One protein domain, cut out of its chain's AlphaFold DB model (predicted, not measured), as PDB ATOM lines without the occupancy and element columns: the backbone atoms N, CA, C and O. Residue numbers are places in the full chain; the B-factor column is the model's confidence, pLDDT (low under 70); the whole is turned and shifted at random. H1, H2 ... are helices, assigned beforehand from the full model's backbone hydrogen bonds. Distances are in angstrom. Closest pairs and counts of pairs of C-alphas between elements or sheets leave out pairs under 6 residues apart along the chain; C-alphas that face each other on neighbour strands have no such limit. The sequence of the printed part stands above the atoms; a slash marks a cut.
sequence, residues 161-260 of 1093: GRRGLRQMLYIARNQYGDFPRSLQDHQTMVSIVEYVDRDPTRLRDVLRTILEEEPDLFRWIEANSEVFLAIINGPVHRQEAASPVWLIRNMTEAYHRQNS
ATOM      1  N   GLY A 161     -12.595  37.531 -40.630       79.12
ATOM      2  CA  GLY A 161     -12.607  36.088 -40.808       79.12
ATOM      3  C   GLY A 161     -11.311  35.559 -41.412       79.12
ATOM      4  O   GLY A 161     -10.199  36.003 -41.109       79.12
ATOM      5  N   ARG A 162     -11.489  34.661 -42.376       82.42
ATOM      6  CA  ARG A 162     -10.424  34.061 -43.177       82.42
ATOM      7  C   ARG A 162      -9.555  35.075 -43.935       82.42
ATOM      8  O   ARG A 162      -8.366  34.839 -44.143       82.42
ATOM      9  N   ARG A 163     -10.103  36.234 -44.330       83.84
ATOM     10  CA  ARG A 163      -9.345  37.290 -45.033       83.84
ATOM     11  C   ARG A 163      -8.263  37.890 -44.135       83.84
ATOM     12  O   ARG A 163      -7.140  38.062 -44.604       83.84
ATOM     13  N   GLY A 164      -8.580  38.163 -42.869       84.51
ATOM     14  CA  GLY A 164      -7.612  38.684 -41.900       84.51
ATOM     15  C   GLY A 164      -6.474  37.696 -41.639       84.51
ATOM     16  O   GLY A 164      -5.307  38.078 -41.639       84.51
ATOM     17  N   LEU A 165      -6.794  36.404 -41.523       90.23
ATOM     18  CA  LEU A 165      -5.792  35.345 -41.352       90.23
ATOM     19  C   LEU A 165      -4.868  35.208 -42.573       90.23
ATOM     20  O   LEU A 165      -3.652  35.107 -42.419       90.23
ATOM     21  N   ARG A 166      -5.403  35.296 -43.797       87.51
ATOM     22  CA  ARG A 166      -4.575  35.308 -45.019       87.51
ATOM     23  C   ARG A 166      -3.659  36.523 -45.110       87.51
ATOM     24  O   ARG A 166      -2.533  36.400 -45.584       87.51
ATOM     25  N   GLN A 167      -4.125  37.691 -44.671       85.69
ATOM     26  CA  GLN A 167      -3.292  38.895 -44.611       85.69
ATOM     27  C   GLN A 167      -2.159  38.733 -43.595       85.69
ATOM     28  O   GLN A 167      -1.015  39.044 -43.921       85.69
ATOM     29  N   MET A 168      -2.441  38.156 -42.420       88.42
ATOM     30  CA  MET A 168      -1.403  37.780 -41.456       88.42
ATOM     31  C   MET A 168      -0.390  36.810 -42.067       88.42
ATOM     32  O   MET A 168       0.806  37.049 -41.947       88.42
ATOM     33  N   LEU A 169      -0.842  35.770 -42.780       88.98
ATOM     34  CA  LEU A 169       0.040  34.823 -43.470       88.98
ATOM     35  C   LEU A 169       0.921  35.505 -44.529       88.98
ATOM     36  O   LEU A 169       2.102  35.189 -44.643       88.98
ATOM     37  N   TYR A 170       0.371  36.449 -45.295       86.87
ATOM     38  CA  TYR A 170       1.134  37.215 -46.283       86.87
ATOM     39  C   TYR A 170       2.217  38.079 -45.621       86.87
ATOM     40  O   TYR A 170       3.365  38.079 -46.062       86.87
ATOM     41  N   ILE A 171       1.881  38.763 -44.522       84.71
ATOM     42  CA  ILE A 171       2.839  39.548 -43.727       84.71
ATOM     43  C   ILE A 171       3.909  38.637 -43.105       84.71
ATOM     44  O   ILE A 171       5.078  39.003 -43.056       84.71
ATOM     45  N   ALA A 172       3.514  37.453 -42.640       83.13
ATOM     46  CA  ALA A 172       4.379  36.453 -42.025       83.13
ATOM     47  C   ALA A 172       5.374  35.815 -43.014       83.13
ATOM     48  O   ALA A 172       6.539  35.622 -42.677       83.13
ATOM     49  N   ARG A 173       4.942  35.524 -44.249       79.78
ATOM     50  CA  ARG A 173       5.789  34.916 -45.294       79.78
ATOM     51  C   ARG A 173       6.820  35.877 -45.896       79.78
ATOM     52  O   ARG A 173       7.816  35.414 -46.438       79.78
ATOM     53  N   ASN A 174       6.611  37.188 -45.793       68.86
ATOM     54  CA  ASN A 174       7.479  38.199 -46.408       68.86
ATOM     55  C   ASN A 174       8.663  38.653 -45.516       68.86
ATOM     56  O   ASN A 174       9.211  39.728 -45.755       68.86
ATOM     57  N   GLN A 175       9.062  37.893 -44.486       59.54
ATOM     58  CA  GLN A 175      10.000  38.380 -43.458       59.54
ATOM     59  C   GLN A 175      11.461  37.938 -43.659       59.54
ATOM     60  O   GLN A 175      11.797  36.767 -43.510       59.54
ATOM     61  N   TYR A 176      12.325  38.931 -43.896       45.11
ATOM     62  CA  TYR A 176      13.755  38.950 -43.562       45.11
ATOM     63  C   TYR A 176      13.991  40.152 -42.619       45.11
ATOM     64  O   TYR A 176      13.813  41.289 -43.051       45.11
ATOM     65  N   GLY A 177      14.403  39.931 -41.361       53.79
ATOM     66  CA  GLY A 177      14.853  40.993 -40.434       53.79
ATOM     67  C   GLY A 177      13.844  41.486 -39.380       53.79
ATOM     68  O   GLY A 177      12.717  41.003 -39.318       53.79
ATOM     69  N   ASP A 178      14.316  42.412 -38.525       49.60
ATOM     70  CA  ASP A 178      13.729  42.867 -37.250       49.60
ATOM     71  C   ASP A 178      12.191  42.904 -37.201       49.60
ATOM     72  O   ASP A 178      11.534  43.591 -37.983       49.60
ATOM     73  N   PHE A 179      11.661  42.161 -36.219       61.26
ATOM     74  CA  PHE A 179      10.267  42.027 -35.784       61.26
ATOM     75  C   PHE A 179       9.292  43.021 -36.448       61.26
ATOM     76  O   PHE A 179       9.218  44.191 -36.047       61.26
ATOM     77  N   PRO A 180       8.511  42.602 -37.461       65.76
ATOM     78  CA  PRO A 180       7.740  43.555 -38.226       65.76
ATOM     79  C   PRO A 180       6.530  43.970 -37.411       65.76
ATOM     80  O   PRO A 180       5.561  43.226 -37.236       65.76
ATOM     81  N   ARG A 181       6.582  45.226 -36.973       69.77
ATOM     82  CA  ARG A 181       5.464  45.963 -36.382       69.77
ATOM     83  C   ARG A 181       4.158  45.738 -37.152       69.77
ATOM     84  O   ARG A 181       3.115  45.637 -36.537       69.77
ATOM     85  N   SER A 182       4.200  45.503 -38.469       78.15
ATOM     86  CA  SER A 182       3.013  45.186 -39.276       78.15
ATOM     87  C   SER A 182       2.252  43.922 -38.857       78.15
ATOM     88  O   SER A 182       1.038  43.886 -39.037       78.15
ATOM     89  N   LEU A 183       2.925  42.885 -38.334       84.42
ATOM     90  CA  LEU A 183       2.244  41.695 -37.811       84.42
ATOM     91  C   LEU A 183       1.654  41.975 -36.422       84.42
ATOM     92  O   LEU A 183       0.509  41.606 -36.172       84.42
ATOM     93  N   GLN A 184       2.408  42.664 -35.557       81.19
ATOM     94  CA  GLN A 184       1.961  43.092 -34.222       81.19
ATOM     95  C   GLN A 184       0.765  44.055 -34.292       81.19
ATOM     96  O   GLN A 184      -0.174  43.942 -33.511       81.19
ATOM     97  N   ASP A 185       0.770  44.949 -35.276       76.91
ATOM     98  CA  ASP A 185      -0.259  45.957 -35.516       76.91
ATOM     99  C   ASP A 185      -1.424  45.419 -36.361       76.91
ATOM    100  O   ASP A 185      -2.384  46.143 -36.631       76.91
ATOM    101  N   HIS A 186      -1.376  44.168 -36.829       84.59
ATOM    102  CA  HIS A 186      -2.458  43.614 -37.638       84.59
ATOM    103  C   HIS A 186      -3.748  43.522 -36.809       84.59
ATOM    104  O   HIS A 186      -3.746  42.983 -35.707       84.59
ATOM    105  N   GLN A 187      -4.881  43.992 -37.340       81.81
ATOM    106  CA  GLN A 187      -6.137  44.106 -36.579       81.81
ATOM    107  C   GLN A 187      -6.592  42.766 -35.973       81.81
ATOM    108  O   GLN A 187      -6.987  42.714 -34.810       81.81
ATOM    109  N   THR A 188      -6.492  41.675 -36.736       87.13
ATOM    110  CA  THR A 188      -6.791  40.319 -36.244       87.13
ATOM    111  C   THR A 188      -5.785  39.855 -35.188       87.13
ATOM    112  O   THR A 188      -6.193  39.221 -34.226       87.13
ATOM    113  N   MET A 189      -4.500  40.217 -35.302       88.37
ATOM    114  CA  MET A 189      -3.502  39.870 -34.283       88.37
ATOM    115  C   MET A 189      -3.787  40.612 -32.977       88.37
ATOM    116  O   MET A 189      -3.870  39.986 -31.932       88.37
ATOM    117  N   VAL A 190      -4.039  41.921 -33.043       85.36
ATOM    118  CA  VAL A 190      -4.440  42.743 -31.891       85.36
ATOM    119  C   VAL A 190      -5.689  42.173 -31.205       85.36
ATOM    120  O   VAL A 190      -5.736  42.095 -29.983       85.36
ATOM    121  N   SER A 191      -6.672  41.725 -31.994       85.10
ATOM    122  CA  SER A 191      -7.891  41.074 -31.491       85.10
ATOM    123  C   SER A 191      -7.589  39.762 -30.765       85.10
ATOM    124  O   SER A 191      -8.133  39.495 -29.699       85.10
ATOM    125  N   ILE A 192      -6.699  38.946 -31.335       88.61
ATOM    126  CA  ILE A 192      -6.258  37.688 -30.735       88.61
ATOM    127  C   ILE A 192      -5.500  37.947 -29.427       88.61
ATOM    128  O   ILE A 192      -5.812  37.302 -28.434       88.61
ATOM    129  N   VAL A 193      -4.541  38.879 -29.407       87.75
ATOM    130  CA  VAL A 193      -3.748  39.213 -28.208       87.75
ATOM    131  C   VAL A 193      -4.671  39.643 -27.066       87.75
ATOM    132  O   VAL A 193      -4.539  39.138 -25.954       87.75
ATOM    133  N   GLU A 194      -5.643  40.516 -27.351       84.10
ATOM    134  CA  GLU A 194      -6.603  40.989 -26.349       84.10
ATOM    135  C   GLU A 194      -7.539  39.879 -25.860       84.10
ATOM    136  O   GLU A 194      -7.812  39.791 -24.670       84.10
ATOM    137  N   TYR A 195      -8.046  39.023 -26.754       87.04
ATOM    138  CA  TYR A 195      -8.915  37.924 -26.335       87.04
ATOM    139  C   TYR A 195      -8.163  36.891 -25.496       87.04
ATOM    140  O   TYR A 195      -8.682  36.431 -24.479       87.04
ATOM    141  N   VAL A 196      -6.955  36.522 -25.934       88.04
ATOM    142  CA  VAL A 196      -6.128  35.532 -25.249       88.04
ATOM    143  C   VAL A 196      -5.754  36.034 -23.864       88.04
ATOM    144  O   VAL A 196      -5.862  35.249 -22.937       88.04
ATOM    145  N   ASP A 197      -5.349  37.301 -23.711       82.73
ATOM    146  CA  ASP A 197      -5.012  37.924 -22.416       82.73
ATOM    147  C   ASP A 197      -4.162  37.016 -21.504       82.73
ATOM    148  O   ASP A 197      -4.404  36.853 -20.311       82.73
ATOM    149  N   ARG A 198      -3.169  36.345 -22.107       79.41
ATOM    150  CA  ARG A 198      -2.269  35.375 -21.449       79.41
ATOM    151  C   ARG A 198      -2.957  34.133 -20.857       79.41
ATOM    152  O   ARG A 198      -2.311  33.364 -20.146       79.41
ATOM    153  N   ASP A 199      -4.222  33.886 -21.182       82.65
ATOM    154  CA  ASP A 199      -4.964  32.683 -20.822       82.65
ATOM    155  C   ASP A 199      -4.657  31.538 -21.817       82.65
ATOM    156  O   ASP A 199      -5.042  31.592 -22.996       82.65
ATOM    157  N   PRO A 200      -3.983  30.455 -21.376       84.26
ATOM    158  CA  PRO A 200      -3.621  29.338 -22.246       84.26
ATOM    159  C   PRO A 200      -4.839  28.570 -22.783       84.26
ATOM    160  O   PRO A 200      -4.730  27.904 -23.816       84.26
ATOM    161  N   THR A 201      -5.996  28.644 -22.116       83.57
ATOM    162  CA  THR A 201      -7.229  28.004 -22.599       83.57
ATOM    163  C   THR A 201      -7.796  28.753 -23.802       83.57
ATOM    164  O   THR A 201      -8.066  28.138 -24.834       83.57
ATOM    165  N   ARG A 202      -7.829  30.086 -23.741       86.72
ATOM    166  CA  ARG A 202      -8.262  30.948 -24.849       86.72
ATOM    167  C   ARG A 202      -7.319  30.878 -26.043       86.72
ATOM    168  O   ARG A 202      -7.774  30.864 -27.186       86.72
ATOM    169  N   LEU A 203      -6.011  30.775 -25.790       91.07
ATOM    170  CA  LEU A 203      -5.021  30.552 -26.845       91.07
ATOM    171  C   LEU A 203      -5.292  29.249 -27.606       91.07
ATOM    172  O   LEU A 203      -5.214  29.224 -28.834       91.07
ATOM    173  N   ARG A 204      -5.644  28.174 -26.890       89.28
ATOM    174  CA  ARG A 204      -5.986  26.882 -27.498       89.28
ATOM    175  C   ARG A 204      -7.192  27.000 -28.431       89.28
ATOM    176  O   ARG A 204      -7.158  26.423 -29.517       89.28
ATOM    177  N   ASP A 205      -8.218  27.749 -28.037       88.61
ATOM    178  CA  ASP A 205      -9.419  27.946 -28.855       88.61
ATOM    179  C   ASP A 205      -9.123  28.749 -30.131       88.61
ATOM    180  O   ASP A 205      -9.509  28.334 -31.227       88.61
ATOM    181  N   VAL A 206      -8.341  29.830 -30.021       90.19
ATOM    182  CA  VAL A 206      -7.878  30.609 -31.183       90.19
ATOM    183  C   VAL A 206      -7.052  29.747 -32.138       90.19
ATOM    184  O   VAL A 206      -7.288  29.768 -33.346       90.19
ATOM    185  N   LEU A 207      -6.090  28.980 -31.617       92.34
ATOM    186  CA  LEU A 207      -5.227  28.119 -32.427       92.34
ATOM    187  C   LEU A 207      -6.021  27.030 -33.154       92.34
ATOM    188  O   LEU A 207      -5.723  26.750 -34.315       92.34
ATOM    189  N   ARG A 208      -7.055  26.460 -32.515       90.27
ATOM    190  CA  ARG A 208      -7.967  25.503 -33.157       90.27
ATOM    191  C   ARG A 208      -8.668  26.136 -34.361       90.27
ATOM    192  O   ARG A 208      -8.652  25.557 -35.439       90.27
ATOM    193  N   THR A 209      -9.194  27.352 -34.220       90.31
ATOM    194  CA  THR A 209      -9.840  28.047 -35.347       90.31
ATOM    195  C   THR A 209      -8.855  28.491 -36.426       90.31
ATOM    196  O   THR A 209      -9.193  28.424 -37.602       90.31
ATOM    197  N   ILE A 210      -7.620  28.875 -36.087       91.79
ATOM    198  CA  ILE A 210      -6.589  29.145 -37.106       91.79
ATOM    199  C   ILE A 210      -6.265  27.872 -37.899       91.79
ATOM    200  O   ILE A 210      -6.157  27.939 -39.120       91.79
ATOM    201  N   LEU A 211      -6.138  26.722 -37.228       91.70
ATOM    202  CA  LEU A 211      -5.900  25.430 -37.880       91.70
ATOM    203  C   LEU A 211      -7.042  25.047 -38.837       91.70
ATOM    204  O   LEU A 211      -6.777  24.545 -39.928       91.70
ATOM    205  N   GLU A 212      -8.290  25.300 -38.439       88.21
ATOM    206  CA  GLU A 212      -9.490  25.025 -39.240       88.21
ATOM    207  C   GLU A 212      -9.625  25.968 -40.451       88.21
ATOM    208  O   GLU A 212      -9.924  25.519 -41.558       88.21
ATOM    209  N   GLU A 213      -9.388  27.270 -40.269       87.55
ATOM    210  CA  GLU A 213      -9.644  28.299 -41.289       87.55
ATOM    211  C   GLU A 213      -8.453  28.540 -42.238       87.55
ATOM    212  O   GLU A 213      -8.633  28.736 -43.447       87.55
ATOM    213  N   GLU A 214      -7.223  28.543 -41.711       89.97
ATOM    214  CA  GLU A 214      -5.978  28.808 -42.448       89.97
ATOM    215  C   GLU A 214      -4.806  27.931 -41.944       89.97
ATOM    216  O   GLU A 214      -3.899  28.414 -41.253       89.97
ATOM    217  N   PRO A 215      -4.752  26.643 -42.341       89.90
ATOM    218  CA  PRO A 215      -3.749  25.685 -41.858       89.90
ATOM    219  C   PRO A 215      -2.304  26.068 -42.214       89.90
ATOM    220  O   PRO A 215      -1.363  25.696 -41.517       89.90
ATOM    221  N   ASP A 216      -2.101  26.841 -43.281       88.67
ATOM    222  CA  ASP A 216      -0.781  27.348 -43.660       88.67
ATOM    223  C   ASP A 216      -0.240  28.399 -42.679       88.67
ATOM    224  O   ASP A 216       0.970  28.461 -42.455       88.67
ATOM    225  N   LEU A 217      -1.118  29.211 -42.081       91.05
ATOM    226  CA  LEU A 217      -0.738  30.123 -41.002       91.05
ATOM    227  C   LEU A 217      -0.388  29.335 -39.745       91.05
ATOM    228  O   LEU A 217       0.604  29.655 -39.096       91.05
ATOM    229  N   PHE A 218      -1.137  28.273 -39.448       92.15
ATOM    230  CA  PHE A 218      -0.814  27.379 -38.340       92.15
ATOM    231  C   PHE A 218       0.577  26.743 -38.502       92.15
ATOM    232  O   PHE A 218       1.375  26.798 -37.572       92.15
ATOM    233  N   ARG A 219       0.925  26.240 -39.697       89.26
ATOM    234  CA  ARG A 219       2.281  25.729 -39.992       89.26
ATOM    235  C   ARG A 219       3.369  26.790 -39.821       89.26
ATOM    236  O   ARG A 219       4.465  26.483 -39.363       89.26
ATOM    237  N   TRP A 220       3.087  28.042 -40.192       90.63
ATOM    238  CA  TRP A 220       4.021  29.142 -39.945       90.63
ATOM    239  C   TRP A 220       4.192  29.416 -38.445       90.63
ATOM    240  O   TRP A 220       5.326  29.599 -38.005       90.63
ATOM    241  N   ILE A 221       3.102  29.403 -37.665       90.44
ATOM    242  CA  ILE A 221       3.131  29.555 -36.199       90.44
ATOM    243  C   ILE A 221       3.926  28.412 -35.560       90.44
ATOM    244  O   ILE A 221       4.729  28.661 -34.670       90.44
ATOM    245  N   GLU A 222       3.745  27.179 -36.027       88.36
ATOM    246  CA  GLU A 222       4.488  26.008 -35.551       88.36
ATOM    247  C   GLU A 222       6.001  26.163 -35.785       88.36
ATOM    248  O   GLU A 222       6.795  25.913 -34.880       88.36
ATOM    249  N   ALA A 223       6.399  26.664 -36.959       87.00
ATOM    250  CA  ALA A 223       7.799  26.927 -37.292       87.00
ATOM    251  C   ALA A 223       8.393  28.175 -36.602       87.00
ATOM    252  O   ALA A 223       9.609  28.271 -36.469       87.00
ATOM    253  N   ASN A 224       7.559  29.132 -36.177       87.68
ATOM    254  CA  ASN A 224       7.970  30.424 -35.604       87.68
ATOM    255  C   ASN A 224       7.277  30.684 -34.255       87.68
ATOM    256  O   ASN A 224       6.814  31.794 -33.971       87.68
ATOM    257  N   SER A 225       7.179  29.646 -33.422       86.90
ATOM    258  CA  SER A 225       6.390  29.662 -32.186       86.90
ATOM    259  C   SER A 225       6.878  30.711 -31.190       86.90
ATOM    260  O   SER A 225       6.060  31.409 -30.596       86.90
ATOM    261  N   GLU A 226       8.193  30.898 -31.071       82.08
ATOM    262  CA  GLU A 226       8.803  31.934 -30.229       82.08
ATOM    263  C   GLU A 226       8.354  33.342 -30.638       82.08
ATOM    264  O   GLU A 226       7.972  34.145 -29.787       82.08
ATOM    265  N   VAL A 227       8.327  33.626 -31.945       83.72
ATOM    266  CA  VAL A 227       7.897  34.920 -32.494       83.72
ATOM    267  C   VAL A 227       6.419  35.146 -32.199       83.72
ATOM    268  O   VAL A 227       6.040  36.201 -31.696       83.72
ATOM    269  N   PHE A 228       5.577  34.149 -32.474       88.26
ATOM    270  CA  PHE A 228       4.141  34.245 -32.228       88.26
ATOM    271  C   PHE A 228       3.836  34.427 -30.734       88.26
ATOM    272  O   PHE A 228       3.107  35.345 -30.365       88.26
ATOM    273  N   LEU A 229       4.450  33.625 -29.860       86.87
ATOM    274  CA  LEU A 229       4.270  33.724 -28.411       86.87
ATOM    275  C   LEU A 229       4.802  35.047 -27.845       86.87
ATOM    276  O   LEU A 229       4.192  35.591 -26.929       86.87
ATOM    277  N   ALA A 230       5.885  35.603 -28.394       84.53
ATOM    278  CA  ALA A 230       6.371  36.925 -28.006       84.53
ATOM    279  C   ALA A 230       5.367  38.043 -28.353       84.53
ATOM    280  O   ALA A 230       5.222  38.987 -27.578       84.53
ATOM    281  N   ILE A 231       4.630  37.922 -29.466       86.47
ATOM    282  CA  ILE A 231       3.544  38.857 -29.819       86.47
ATOM    283  C   ILE A 231       2.350  38.682 -28.878       86.47
ATOM    284  O   ILE A 231       1.874  39.668 -28.324       86.47
ATOM    285  N   ILE A 232       1.893  37.439 -28.672       86.07
ATOM    286  CA  ILE A 232       0.737  37.116 -27.816       86.07
ATOM    287  C   ILE A 232       0.956  37.538 -26.359       86.07
ATOM    288  O   ILE A 232       0.028  38.009 -25.709       86.07
ATOM    289  N   ASN A 233       2.177  37.400 -25.841       81.75
ATOM    290  CA  ASN A 233       2.504  37.777 -24.463       81.75
ATOM    291  C   ASN A 233       2.899  39.257 -24.304       81.75
ATOM    292  O   ASN A 233       3.014  39.754 -23.171       81.75
ATOM    293  N   GLY A 234       3.116  39.957 -25.419       74.98
ATOM    294  CA  GLY A 234       3.460  41.370 -25.459       74.98
ATOM    295  C   GLY A 234       2.297  42.282 -25.047       74.98
ATOM    296  O   GLY A 234       1.140  41.863 -25.021       74.98
ATOM    297  N   PRO A 235       2.575  43.548 -24.696       69.13
ATOM    298  CA  PRO A 235       1.519  44.529 -24.471       69.13
ATOM    299  C   PRO A 235       0.751  44.787 -25.774       69.13
ATOM    300  O   PRO A 235       1.321  44.751 -26.863       69.13
ATOM    301  N   VAL A 236      -0.541  45.096 -25.685       67.88
ATOM    302  CA  VAL A 236      -1.336  45.464 -26.862       67.88
ATOM    303  C   VAL A 236      -0.902  46.845 -27.359       67.88
ATOM    304  O   VAL A 236      -1.051  47.841 -26.656       67.88
ATOM    305  N   HIS A 237      -0.341  46.903 -28.572       62.21
ATOM    306  CA  HIS A 237       0.274  48.118 -29.128       62.21
ATOM    307  C   HIS A 237      -0.754  49.119 -29.701       62.21
ATOM    308  O   HIS A 237      -0.423  50.285 -29.909       62.21
ATOM    309  N   ARG A 238      -2.018  48.710 -29.916       56.86
ATOM    310  CA  ARG A 238      -3.101  49.569 -30.441       56.86
ATOM    311  C   ARG A 238      -4.187  49.858 -29.404       56.86
ATOM    312  O   ARG A 238      -5.097  49.054 -29.216       56.86
ATOM    313  N   GLN A 239      -4.134  51.055 -28.818       52.12
ATOM    314  CA  GLN A 239      -5.162  51.606 -27.916       52.12
ATOM    315  C   GLN A 239      -6.127  52.595 -28.605       52.12
ATOM    316  O   GLN A 239      -6.791  53.385 -27.939       52.12
ATOM    317  N   GLU A 240      -6.222  52.592 -29.940       49.33
ATOM    318  CA  GLU A 240      -7.193  53.444 -30.644       49.33
ATOM    319  C   GLU A 240      -8.636  53.065 -30.254       49.33
ATOM    320  O   GLU A 240      -8.964  51.889 -30.153       49.33
ATOM    321  N   ALA A 241      -9.539  54.037 -30.084       45.02
ATOM    322  CA  ALA A 241     -10.939  53.784 -29.701       45.02
ATOM    323  C   ALA A 241     -11.767  53.023 -30.769       45.02
ATOM    324  O   ALA A 241     -12.865  52.560 -30.482       45.02
ATOM    325  N   ALA A 242     -11.241  52.884 -31.993       46.11
ATOM    326  CA  ALA A 242     -11.778  52.018 -33.052       46.11
ATOM    327  C   ALA A 242     -11.109  50.627 -33.081       46.11
ATOM    328  O   ALA A 242     -11.375  49.813 -33.969       46.11
ATOM    329  N   SER A 243     -10.204  50.363 -32.137       56.61
ATOM    330  CA  SER A 243      -9.510  49.093 -32.017       56.61
ATOM    331  C   SER A 243     -10.511  48.006 -31.619       56.61
ATOM    332  O   SER A 243     -11.328  48.224 -30.719       56.61
ATOM    333  N   PRO A 244     -10.431  46.807 -32.224       60.69
ATOM    334  CA  PRO A 244     -11.221  45.651 -31.798       60.69
ATOM    335  C   PRO A 244     -11.037  45.321 -30.307       60.69
ATOM    336  O   PRO A 244     -11.888  44.658 -29.731       60.69
ATOM    337  N   VAL A 245      -9.988  45.849 -29.666       64.96
ATOM    338  CA  VAL A 245      -9.739  45.787 -28.219       64.96
ATOM    339  C   VAL A 245     -10.935  46.252 -27.387       64.96
ATOM    340  O   VAL A 245     -11.377  45.531 -26.498       64.96
ATOM    341  N   TRP A 246     -11.496  47.428 -27.689       62.00
ATOM    342  CA  TRP A 246     -12.643  47.968 -26.945       62.00
ATOM    343  C   TRP A 246     -13.879  47.077 -27.104       62.00
ATOM    344  O   TRP A 246     -14.577  46.784 -26.138       62.00
ATOM    345  N   LEU A 247     -14.106  46.576 -28.323       68.91
ATOM    346  CA  LEU A 247     -15.209  45.666 -28.616       68.91
ATOM    347  C   LEU A 247     -15.054  44.338 -27.862       68.91
ATOM    348  O   LEU A 247     -16.013  43.850 -27.277       68.91
ATOM    349  N   ILE A 248     -13.847  43.773 -27.840       72.17
ATOM    350  CA  ILE A 248     -13.532  42.512 -27.158       72.17
ATOM    351  C   ILE A 248     -13.722  42.648 -25.646       72.17
ATOM    352  O   ILE A 248     -14.371  41.788 -25.050       72.17
ATOM    353  N   ARG A 249     -13.260  43.743 -25.029       74.21
ATOM    354  CA  ARG A 249     -13.498  44.016 -23.601       74.21
ATOM    355  C   ARG A 249     -14.981  44.134 -23.279       74.21
ATOM    356  O   ARG A 249     -15.487  43.379 -22.453       74.21
ATOM    357  N   ASN A 250     -15.700  44.985 -24.006       72.51
ATOM    358  CA  ASN A 250     -17.122  45.214 -23.761       72.51
ATOM    359  C   ASN A 250     -17.970  43.961 -23.968       72.51
ATOM    360  O   ASN A 250     -18.911  43.719 -23.215       72.51
ATOM    361  N   MET A 251     -17.639  43.146 -24.971       75.49
ATOM    362  CA  MET A 251     -18.335  41.883 -25.214       75.49
ATOM    363  C   MET A 251     -18.002  40.845 -24.135       75.49
ATOM    364  O   MET A 251     -18.905  40.146 -23.679       75.49
ATOM    365  N   THR A 252     -16.757  40.792 -23.650       77.86
ATOM    366  CA  THR A 252     -16.379  39.941 -22.504       77.86
ATOM    367  C   THR A 252     -17.174  40.325 -21.254       77.86
ATOM    368  O   THR A 252     -17.763  39.469 -20.592       77.86
ATOM    369  N   GLU A 253     -17.274  41.621 -20.960       77.33
ATOM    370  CA  GLU A 253     -18.080  42.118 -19.848       77.33
ATOM    371  C   GLU A 253     -19.573  41.840 -20.028       77.33
ATOM    372  O   GLU A 253     -20.235  41.399 -19.087       77.33
ATOM    373  N   ALA A 254     -20.117  42.058 -21.228       72.77
ATOM    374  CA  ALA A 254     -21.514  41.773 -21.538       72.77
ATOM    375  C   ALA A 254     -21.844  40.285 -21.343       72.77
ATOM    376  O   ALA A 254     -22.875  39.962 -20.747       72.77
ATOM    377  N   TYR A 255     -20.945  39.392 -21.768       75.25
ATOM    378  CA  TYR A 255     -21.062  37.950 -21.564       75.25
ATOM    379  C   TYR A 255     -21.071  37.587 -20.073       75.25
ATOM    380  O   TYR A 255     -21.970  36.887 -19.600       75.25
ATOM    381  N   HIS A 256     -20.127  38.119 -19.290       75.15
ATOM    382  CA  HIS A 256     -20.081  37.864 -17.849       75.15
ATOM    383  C   HIS A 256     -21.299  38.436 -17.109       75.15
ATOM    384  O   HIS A 256     -21.831  37.769 -16.216       75.15
ATOM    385  N   ARG A 257     -21.803  39.615 -17.505       68.32
ATOM    386  CA  ARG A 257     -23.041  40.213 -16.967       68.32
ATOM    387  C   ARG A 257     -24.293  39.400 -17.319       68.32
ATOM    388  O   ARG A 257     -25.233  39.381 -16.528       68.32
ATOM    389  N   GLN A 258     -24.340  38.753 -18.487       62.36
ATOM    390  CA  GLN A 258     -25.456  37.877 -18.864       62.36
ATOM    391  C   GLN A 258     -25.426  36.552 -18.097       62.36
ATOM    392  O   GLN A 258     -26.445  36.165 -17.526       62.36
ATOM    393  N   ASN A 259     -24.267  35.898 -17.991       60.57
ATOM    394  CA  ASN A 259     -24.161  34.616 -17.284       60.57
ATOM    395  C   ASN A 259     -24.389  34.734 -15.771       60.57
ATOM    396  O   ASN A 259     -24.948  33.824 -15.164       60.57
ATOM    397  N   SER A 260     -24.039  35.868 -15.159       54.06
ATOM    398  CA  SER A 260     -24.305  36.117 -13.733       54.06
ATOM    399  C   SER A 260     -25.783  36.401 -13.416       54.06
ATOM    400  O   SER A 260     -26.190  36.268 -12.266       54.06
TER     401      SER A 260
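What this domain is: This is residues 161 to 260 of the 1093 residues of the protein "XPC-binding domain-containing protein" of Trypanosoma brucei brucei (strain 927/4 GUTat10.1) (UniProt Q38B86). Six helices make a compact body of crossed helices with H3 in its middle, and a long last helix, H7, packs on H3 with its first residues, 244 to 248, and sticks out of the body as an arm with residues 253 to 259. Round H3 are H1, H4 and H6, while H5 spans from H1 to H4 and the very short H2 packs on H1. The printed part has 100 residues, with seven named helices, H1 to H7 in order along the chain, and no named strand; the class is all helix. The whole is compact, with a radius of gyration of the C-alphas of 13.8 A, and elongated, spanning 47 by 28 by 23 A.

How they stand to each other: The longest helix, H7, residues 244 to 259, touches H3, residues 187 to 196, with residues 244 to 248 alone; the closest C-alphas are those of Ser 191 and Pro 244, 5.7 A apart. They run the same way at a tilt of 36 degrees, only just steep. H3 is the hub, touching four helices. With H4, residues 200 to 213, it forms a helical hairpin, opposite ways at 37 degrees, only just steep, with the C-alphas of Val 196 and Arg 202 closest at 5.1 A. H6, residues 225 to 233, touches H3 about perpendicular at 75 degrees, the C-alphas of Val 193 and Ile 232 being closest at 5.0 A. H1, residues 161 to 173, touches H3 with residues 164 to 168 alone, about perpendicular at 77 degrees; the closest C-alphas, of Gly 164 and Thr 188, are 5.9 A apart. H5, residues 215 to 223, touches H1 at a steep tilt of 40 degrees, the same way, with the C-alphas of Leu 169 and Leu 217 closest at 5.4 A. H5 also touches H4, where the C-alphas of Leu 211 and Phe 218 are closest at 5.5 A. H2, residues 181 to 184, touches H1, the closest C-alphas being those of Ile 171 and Leu 183, 6.3 A apart. H6 and H7 are apart. In H1, H3, H4, H5, H6 and H7 every O i to N i+4 pair is within hydrogen-bond range; H2 is too short for such a pair.

Where its parts are: H7 measures 22.4 A from C-alpha 244 at (-11.221, 45.651, -31.798) to C-alpha 259 at (-24.161, 34.616, -17.284). H4 measures 20.0 A, H1 19.0 A and H3 14.2 A. H1 begins at C-alpha 161, (-12.607, 36.088, -40.808).

The domain as a whole: The C-alphas of Tyr 176 and Ser 260 are the two farthest apart, 48.4 A. The printed part has no cut and no long link. Mean pLDDT of the printed part is 78.4, and residues 174 to 181, 235 to 247 and 257 to 260 are under 70.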